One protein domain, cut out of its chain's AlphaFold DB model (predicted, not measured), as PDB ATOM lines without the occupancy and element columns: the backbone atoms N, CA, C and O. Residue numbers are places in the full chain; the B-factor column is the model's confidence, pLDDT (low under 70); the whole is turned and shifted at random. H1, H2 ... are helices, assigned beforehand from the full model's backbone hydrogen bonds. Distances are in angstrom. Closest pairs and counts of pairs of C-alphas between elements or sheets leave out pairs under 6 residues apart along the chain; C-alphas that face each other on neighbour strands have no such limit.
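AT A GLANCE: This is residues 7 to 68 of the 306 residues of an uncharacterized protein of Sorangium cellulosum (strain So ce56) (UniProt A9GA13). The longest helix, H1, packs steeply on H2, the middle one of three helices, and H3 packs on H2 from elsewhere, away from H1. A long loop, residues 41 to 57, leads from H2 to H3. The 62 printed residues hold H1, H2 and H3 in that order, with no named strand: all helix. The whole is compact, with a radius of gyration of the C-alphas of 11.1 A and spans of 32 by 25 by 16 A.

HOW THE PARTS SIT: H1, residues 13 to 26, touches H2, residues 30 to 40, at a steep tilt of 66 degrees, opposite ways; their closest C-alphas, of Ala 23 and Lys 30, are 5.3 A apart. H2 touches H3, residues 58 to 66, at a steep tilt of 59 degrees, opposite ways; the closest C-alphas, of Ala 32 and Ala 64, are 4.4 A apart. H1 and H3 are apart. In H1 and H3 every O i to N i+4 pair is within hydrogen-bond range; in H2, 6 of 7 are.

IN THESE COORDINATES: H1 begins at C-alpha 13 (-61.890, 57.520, -68.842) and measures 19.9 A, H2 15.9 A. H3, 12.2 A, ends at C-alpha 66 (-70.870, 49.823, -91.847).

THE WHOLE: The C-alphas farthest apart, of Phe 46 and Glu 66, are 31.8 A apart. The printed part has no cut. The link H1 to H2 is tight, H2 to H3 long. Residues 48 to 52 have pLDDT under 70.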
ATOM      1  N   TRP A   7     -60.725  43.944 -76.248       92.62
ATOM      2  CA  TRP A   7     -61.635  44.745 -75.423       92.62
ATOM      3  C   TRP A   7     -61.055  45.186 -74.073       92.62
ATOM      4  O   TRP A   7     -61.706  45.924 -73.344       92.62
ATOM      5  N   GLN A   8     -59.823  44.795 -73.747       92.06
ATOM      6  CA  GLN A   8     -59.108  45.302 -72.571       92.06
ATOM      7  C   GLN A   8     -58.312  46.583 -72.870       92.06
ATOM      8  O   GLN A   8     -57.851  47.246 -71.939       92.06
ATOM      9  N   ARG A   9     -58.146  46.952 -74.147       90.88
ATOM     10  CA  ARG A   9     -57.515  48.214 -74.562       90.88
ATOM     11  C   ARG A   9     -58.479  49.396 -74.399       90.88
ATOM     12  O   ARG A   9     -59.697  49.230 -74.497       90.88
ATOM     13  N   ASN A  10     -57.920  50.589 -74.176       92.44
ATOM     14  CA  ASN A  10     -58.645  51.869 -74.153       92.44
ATOM     15  C   ASN A  10     -59.846  51.948 -73.184       92.44
ATOM     16  O   ASN A  10     -60.845  52.599 -73.491       92.44
ATOM     17  N   GLN A  11     -59.779  51.299 -72.023       94.38
ATOM     18  CA  GLN A  11     -60.865  51.272 -71.038       94.38
ATOM     19  C   GLN A  11     -60.846  52.464 -70.071       94.38
ATOM     20  O   GLN A  11     -61.851  52.712 -69.406       94.38
ATOM     21  N   SER A  12     -59.745  53.220 -69.973       94.31
ATOM     22  CA  SER A  12     -59.706  54.375 -69.068       94.31
ATOM     23  C   SER A  12     -60.628  55.513 -69.522       94.31
ATOM     24  O   SER A  12     -60.811  55.764 -70.719       94.31
ATOM     25  N   ASP A  13     -61.123  56.299 -68.560       95.81
ATOM     26  CA  ASP A  13     -61.890  57.520 -68.842       95.81
ATOM     27  C   ASP A  13     -61.111  58.487 -69.739       95.81
ATOM     28  O   ASP A  13     -61.680  59.148 -70.609       95.81
ATOM     29  N   LYS A  14     -59.786  58.565 -69.564       93.31
ATOM     30  CA  LYS A  14     -58.911  59.408 -70.387       93.31
ATOM     31  C   LYS A  14     -58.960  58.979 -71.855       93.31
ATOM     32  O   LYS A  14     -59.161  59.835 -72.721       93.31
ATOM     33  N   ALA A  15     -58.806  57.683 -72.133       92.75
ATOM     34  CA  ALA A  15     -58.880  57.140 -73.486       92.75
ATOM     35  C   ALA A  15     -60.278  57.343 -74.087       92.75
ATOM     36  O   ALA A  15     -60.413  57.924 -75.166       92.75
ATOM     37  N   GLN A  16     -61.333  56.978 -73.354       95.62
ATOM     38  CA  GLN A  16     -62.714  57.111 -73.821       95.62
ATOM     39  C   GLN A  16     -63.119  58.566 -74.101       95.62
ATOM     40  O   GLN A  16     -63.808  58.837 -75.092       95.62
ATOM     41  N   ASN A  17     -62.655  59.517 -73.288       94.75
ATOM     42  CA  ASN A  17     -62.875  60.947 -73.514       94.75
ATOM     43  C   ASN A  17     -62.131  61.459 -74.751       94.75
ATOM     44  O   ASN A  17     -62.682  62.256 -75.518       94.75
ATOM     45  N   GLN A  18     -60.900  60.994 -74.987       91.19
ATOM     46  CA  GLN A  18     -60.163  61.335 -76.203       91.19
ATOM     47  C   GLN A  18     -60.886  60.823 -77.455       91.19
ATOM     48  O   GLN A  18     -61.101  61.603 -78.384       91.19
ATOM     49  N   ILE A  19     -61.307  59.557 -77.456       91.81
ATOM     50  CA  ILE A  19     -62.022  58.930 -78.576       91.81
ATOM     51  C   ILE A  19     -63.342  59.659 -78.841       91.81
ATOM     52  O   ILE A  19     -63.631  60.010 -79.981       91.81
ATOM     53  N   ALA A  20     -64.115  59.981 -77.798       94.25
ATOM     54  CA  ALA A  20     -65.359  60.738 -77.941       94.25
ATOM     55  C   ALA A  20     -65.136  62.139 -78.539       94.25
ATOM     56  O   ALA A  20     -65.902  62.584 -79.397       94.25
ATOM     57  N   ARG A  21     -64.074  62.836 -78.113       91.38
ATOM     58  CA  ARG A  21     -63.716  64.157 -78.644       91.38
ATOM     59  C   ARG A  21     -63.334  64.088 -80.121       91.38
ATOM     60  O   ARG A  21     -63.758  64.949 -80.887       91.38
ATOM     61  N   GLU A  22     -62.542  63.095 -80.515       88.25
ATOM     62  CA  GLU A  22     -62.153  62.892 -81.914       88.25
ATOM     63  C   GLU A  22     -63.352  62.488 -82.780       88.25
ATOM     64  O   GLU A  22     -63.581  63.113 -83.813       88.25
ATOM     65  N   ALA A  23     -64.180  61.549 -82.313       90.25
ATOM     66  CA  ALA A  23     -65.412  61.151 -82.992       90.25
ATOM     67  C   ALA A  23     -66.319  62.362 -83.252       90.25
ATOM     68  O   ALA A  23     -66.734  62.602 -84.383       90.25
ATOM     69  N   LYS A  24     -66.535  63.208 -82.236       91.44
ATOM     70  CA  LYS A  24     -67.306  64.449 -82.380       91.44
ATOM     71  C   LYS A  24     -66.657  65.434 -83.355       91.44
ATOM     72  O   LYS A  24     -67.364  66.045 -84.149       91.44
ATOM     73  N   LYS A  25     -65.331  65.607 -83.296       85.44
ATOM     74  CA  LYS A  25     -64.597  66.538 -84.168       85.44
ATOM     75  C   LYS A  25     -64.741  66.172 -85.648       85.44
ATOM     76  O   LYS A  25     -64.842  67.075 -86.473       85.44
ATOM     77  N   PHE A  26     -64.744  64.880 -85.970       83.00
ATOM     78  CA  PHE A  26     -64.764  64.387 -87.351       83.00
ATOM     79  C   PHE A  26     -66.125  63.859 -87.813       83.00
ATOM     80  O   PHE A  26     -66.253  63.455 -88.964       83.00
ATOM     81  N   GLY A  27     -67.146  63.899 -86.950       87.38
ATOM     82  CA  GLY A  27     -68.480  63.385 -87.265       87.38
ATOM     83  C   GLY A  27     -68.512  61.865 -87.438       87.38
ATOM     84  O   GLY A  27     -69.251  61.364 -88.276       87.38
ATOM     85  N   LEU A  28     -67.686  61.138 -86.681       88.56
ATOM     86  CA  LEU A  28     -67.583  59.679 -86.740       88.56
ATOM     87  C   LEU A  28     -68.424  59.022 -85.645       88.56
ATOM     88  O   LEU A  28     -68.650  59.600 -84.578       88.56
ATOM     89  N   ASP A  29     -68.814  57.771 -85.874       93.81
ATOM     90  CA  ASP A  29     -69.408  56.942 -84.831       93.81
ATOM     91  C   ASP A  29     -68.365  56.609 -83.746       93.81
ATOM     92  O   ASP A  29     -67.278  56.095 -84.030       93.81
ATOM     93  N   LYS A  30     -68.689  56.911 -82.480       95.25
ATOM     94  CA  LYS A  30     -67.768  56.712 -81.350       95.25
ATOM     95  C   LYS A  30     -67.412  55.234 -81.162       95.25
ATOM     96  O   LYS A  30     -66.253  54.940 -80.869       95.25
ATOM     97  N   LYS A  31     -68.379  54.315 -81.286       95.75
ATOM     98  CA  LYS A  31     -68.141  52.879 -81.078       95.75
ATOM     99  C   LYS A  31     -67.218  52.351 -82.175       95.75
ATOM    100  O   LYS A  31     -66.228  51.699 -81.859       95.75
ATOM    101  N   ALA A  32     -67.488  52.694 -83.431       92.88
ATOM    102  CA  ALA A  32     -66.649  52.310 -84.561       92.88
ATOM    103  C   ALA A  32     -65.220  52.867 -84.438       92.88
ATOM    104  O   ALA A  32     -64.252  52.151 -84.687       92.88
ATOM    105  N   LEU A  33     -65.068  54.114 -83.976       91.44
ATOM    106  CA  LEU A  33     -63.750  54.688 -83.709       91.44
ATOM    107  C   LEU A  33     -63.021  53.954 -82.574       91.44
ATOM    108  O   LEU A  33     -61.829  53.692 -82.688       91.44
ATOM    109  N   ASN A  34     -63.728  53.573 -81.507       93.00
ATOM    110  CA  ASN A  34     -63.154  52.789 -80.411       93.00
ATOM    111  C   ASN A  34     -62.651  51.412 -80.877       93.00
ATOM    112  O   ASN A  34     -61.576  50.982 -80.470       93.00
ATOM    113  N   ILE A  35     -63.388  50.757 -81.780       92.19
ATOM    114  CA  ILE A  35     -62.979  49.496 -82.419       92.19
ATOM    115  C   ILE A  35     -61.669  49.694 -83.194       92.19
ATOM    116  O   ILE A  35     -60.727  48.926 -83.014       92.19
ATOM    117  N   ALA A  36     -61.566  50.762 -83.992       88.75
ATOM    118  CA  ALA A  36     -60.339  51.080 -84.724       88.75
ATOM    119  C   ALA A  36     -59.141  51.345 -83.790       88.75
ATOM    120  O   ALA A  36     -58.036  50.876 -84.063       88.75
ATOM    121  N   TYR A  37     -59.354  52.044 -82.667       88.69
ATOM    122  CA  TYR A  37     -58.321  52.228 -81.643       88.69
ATOM    123  C   TYR A  37     -57.874  50.899 -81.043       88.69
ATOM    124  O   TYR A  37     -56.689  50.592 -81.075       88.69
ATOM    125  N   ASN A  38     -58.800  50.070 -80.561       90.12
ATOM    126  CA  ASN A  38     -58.463  48.775 -79.966       90.12
ATOM    127  C   ASN A  38     -57.668  47.874 -80.922       90.12
ATOM    128  O   ASN A  38     -56.767  47.156 -80.480       90.12
ATOM    129  N   ALA A  39     -57.930  47.979 -82.224       86.31
ATOM    130  CA  ALA A  39     -57.236  47.199 -83.236       86.31
ATOM    131  C   ALA A  39     -55.742  47.537 -83.373       86.31
ATOM    132  O   ALA A  39     -54.952  46.644 -83.653       86.31
ATOM    133  N   CYS A  40     -55.324  48.793 -83.179       81.75
ATOM    134  CA  CYS A  40     -53.960  49.223 -83.540       81.75
ATOM    135  C   CYS A  40     -53.251  50.131 -82.521       81.75
ATOM    136  O   CYS A  40     -52.057  50.399 -82.663       81.75
ATOM    137  N   LYS A  41     -53.953  50.631 -81.498       82.50
ATOM    138  CA  LYS A  41     -53.417  51.628 -80.570       82.50
ATOM    139  C   LYS A  41     -54.064  51.573 -79.186       82.50
ATOM    140  O   LYS A  41     -55.234  51.916 -79.015       82.50
ATOM    141  N   ASP A  42     -53.262  51.251 -78.175       86.00
ATOM    142  CA  ASP A  42     -53.664  51.338 -76.769       86.00
ATOM    143  C   ASP A  42     -53.288  52.703 -76.165       86.00
ATOM    144  O   ASP A  42     -52.143  52.961 -75.804       86.00
ATOM    145  N   LEU A  43     -54.266  53.601 -76.043       87.38
ATOM    146  CA  LEU A  43     -54.131  54.914 -75.401       87.38
ATOM    147  C   LEU A  43     -53.920  54.815 -73.882       87.38
ATOM    148  O   LEU A  43     -53.509  55.805 -73.273       87.38
ATOM    149  N   ASP A  44     -54.203  53.657 -73.278       87.50
ATOM    150  CA  ASP A  44     -53.937  53.403 -71.860       87.50
ATOM    151  C   ASP A  44     -52.492  52.955 -71.605       87.50
ATOM    152  O   ASP A  44     -52.084  52.840 -70.447       87.50
ATOM    153  N   ALA A  45     -51.716  52.671 -72.655       83.94
ATOM    154  CA  ALA A  45     -50.313  52.311 -72.517       83.94
ATOM    155  C   ALA A  45     -49.480  53.509 -72.031       83.94
ATOM    156  O   ALA A  45     -49.770  54.667 -72.338       83.94
ATOM    157  N   PHE A  46     -48.413  53.218 -71.276       73.75
ATOM    158  CA  PHE A  46     -47.476  54.235 -70.787       73.75
ATOM    159  C   PHE A  46     -46.851  55.034 -71.941       73.75
ATOM    160  O   PHE A  46     -46.758  56.258 -71.864       73.75
ATOM    161  N   ASP A  47     -46.492  54.335 -73.020       70.38
ATOM    162  CA  ASP A  47     -46.166  54.925 -74.312       70.38
ATOM    163  C   ASP A  47     -47.243  54.494 -75.323       70.38
ATOM    164  O   ASP A  47     -47.246  53.334 -75.745       70.38
ATOM    165  N   PRO A  48     -48.193  55.374 -75.690       63.28
ATOM    166  CA  PRO A  48     -49.269  55.076 -76.633       63.28
ATOM    167  C   PRO A  48     -48.758  55.079 -78.086       63.28
ATOM    168  O   PRO A  48     -49.354  55.696 -78.985       63.28
ATOM    169  N   ALA A  49     -47.625  54.418 -78.308       63.97
ATOM    170  CA  ALA A  49     -47.137  54.028 -79.613       63.97
ATOM    171  C   ALA A  49     -48.087  52.998 -80.243       63.97
ATOM    172  O   ALA A  49     -49.061  52.542 -79.634       63.97
ATOM    173  N   LEU A  50     -47.830  52.668 -81.504       62.53
ATOM    174  CA  LEU A  50     -48.490  51.540 -82.143       62.53
ATOM    175  C   LEU A  50     -48.264  50.270 -81.333       62.53
ATOM    176  O   LEU A  50     -47.135  49.954 -80.959       62.53
ATOM    177  N   THR A  51     -49.349  49.547 -81.101       67.62
ATOM    178  CA  THR A  51     -49.311  48.198 -80.541       67.62
ATOM    179  C   THR A  51     -49.512  47.187 -81.660       67.62
ATOM    180  O   THR A  51     -50.031  47.548 -82.718       67.62
ATOM    181  N   ASP A  52     -49.185  45.920 -81.408       69.69
ATOM    182  CA  ASP A  52     -49.509  44.849 -82.348       69.69
ATOM    183  C   ASP A  52     -50.997  44.843 -82.700       69.69
ATOM    184  O   ASP A  52     -51.871  45.176 -81.873       69.69
ATOM    185  N   TYR A  53     -51.254  44.507 -83.963       77.56
ATOM    186  CA  TYR A  53     -52.593  44.435 -84.505       77.56
ATOM    187  C   TYR A  53     -53.415  43.399 -83.744       77.56
ATOM    188  O   TYR A  53     -53.023  42.239 -83.650       77.56
ATOM    189  N   LEU A  54     -54.583  43.802 -83.254       82.69
ATOM    190  CA  LEU A  54     -55.593  42.864 -82.790       82.69
ATOM    191  C   LEU A  54     -56.761  42.907 -83.764       82.69
ATOM    192  O   LEU A  54     -57.441  43.929 -83.871       82.69
ATOM    193  N   GLU A  55     -56.981  41.795 -84.463       83.75
ATOM    194  CA  GLU A  55     -58.142  41.630 -85.334       83.75
ATOM    195  C   GLU A  55     -59.418  41.863 -84.503       83.75
ATOM    196  O   GLU A  55     -59.601  41.208 -83.466       83.75
ATOM    197  N   PRO A  56     -60.282  42.820 -84.890       88.38
ATOM    198  CA  PRO A  56     -61.546  43.015 -84.202       88.38
ATOM    199  C   PRO A  56     -62.417  41.757 -84.302       88.38
ATOM    200  O   PRO A  56     -62.386  41.076 -85.328       88.38
ATOM    201  N   PRO A  57     -63.258  41.461 -83.294       92.06
ATOM    202  CA  PRO A  57     -64.303  40.454 -83.446       92.06
ATOM    203  C   PRO A  57     -65.142  40.723 -84.705       92.06
ATOM    204  O   PRO A  57     -65.424  41.881 -85.010       92.06
ATOM    205  N   GLU A  58     -65.564  39.676 -85.421       90.56
ATOM    206  CA  GLU A  58     -66.191  39.820 -86.749       90.56
ATOM    207  C   GLU A  58     -67.403  40.771 -86.741       90.56
ATOM    208  O   GLU A  58     -67.547  41.604 -87.634       90.56
ATOM    209  N   GLU A  59     -68.244  40.711 -85.703       94.25
ATOM    210  CA  GLU A  59     -69.401  41.604 -85.551       94.25
ATOM    211  C   GLU A  59     -68.994  43.075 -85.367       94.25
ATOM    212  O   GLU A  59     -69.632  43.984 -85.902       94.25
ATOM    213  N   ASP A  60     -67.908  43.322 -84.636       94.31
ATOM    214  CA  ASP A  60     -67.380  44.663 -84.405       94.31
ATOM    215  C   ASP A  60     -66.671  45.204 -85.650       94.31
ATOM    216  O   ASP A  60     -66.838  46.376 -85.997       94.31
ATOM    217  N   LEU A  61     -65.938  44.353 -86.374       88.94
ATOM    218  CA  LEU A  61     -65.373  44.705 -87.672       88.94
ATOM    219  C   LEU A  61     -66.482  45.084 -88.662       88.94
ATOM    220  O   LEU A  61     -66.408  46.143 -89.287       88.94
ATOM    221  N   ALA A  62     -67.530  44.260 -88.769       91.25
ATOM    222  CA  ALA A  62     -68.681  44.527 -89.628       91.25
ATOM    223  C   ALA A  62     -69.358  45.856 -89.264       91.25
ATOM    224  O   ALA A  62     -69.617  46.679 -90.144       91.25
ATOM    225  N   TYR A  63     -69.554  46.115 -87.969       94.62
ATOM    226  CA  TYR A  63     -70.094  47.383 -87.484       94.62
ATOM    227  C   TYR A  63     -69.206  48.578 -87.866       94.62
ATOM    228  O   TYR A  63     -69.696  49.594 -88.362       94.62
ATOM    229  N   ALA A  64     -67.890  48.486 -87.666       90.44
ATOM    230  CA  ALA A  64     -66.972  49.580 -87.976       90.44
ATOM    231  C   ALA A  64     -66.849  49.859 -89.487       90.44
ATOM    232  O   ALA A  64     -66.653  51.016 -89.878       90.44
ATOM    233  N   ILE A  65     -67.003  48.827 -90.327       88.12
ATOM    234  CA  ILE A  65     -67.107  48.953 -91.788       88.12
ATOM    235  C   ILE A  65     -68.425  49.630 -92.177       88.12
ATOM    236  O   ILE A  65     -68.410  50.587 -92.948       88.12
ATOM    237  N   GLU A  66     -69.557  49.204 -91.608       91.81
ATOM    238  CA  GLU A  66     -70.870  49.823 -91.847       91.81
ATOM    239  C   GLU A  66     -70.852  51.324 -91.507       91.81
ATOM    240  O   GLU A  66     -71.385  52.154 -92.247       91.81
ATOM    241  N   LYS A  67     -70.174  51.697 -90.414       91.25
ATOM    242  CA  LYS A  67     -69.977  53.098 -90.003       91.25
ATOM    243  C   LYS A  67     -68.862  53.828 -90.759       91.25
ATOM    244  O   LYS A  67     -68.565  54.972 -90.418       91.25
ATOM    245  N   LYS A  68     -68.263  53.207 -91.781       86.69
ATOM    246  CA  LYS A  68     -67.217  53.778 -92.651       86.69
ATOM    247  C   LYS A  68     -65.970  54.269 -91.904       86.69
ATOM    248  O   LYS A  68     -65.264  55.159 -92.381       86.69
TER     249      LYS A  68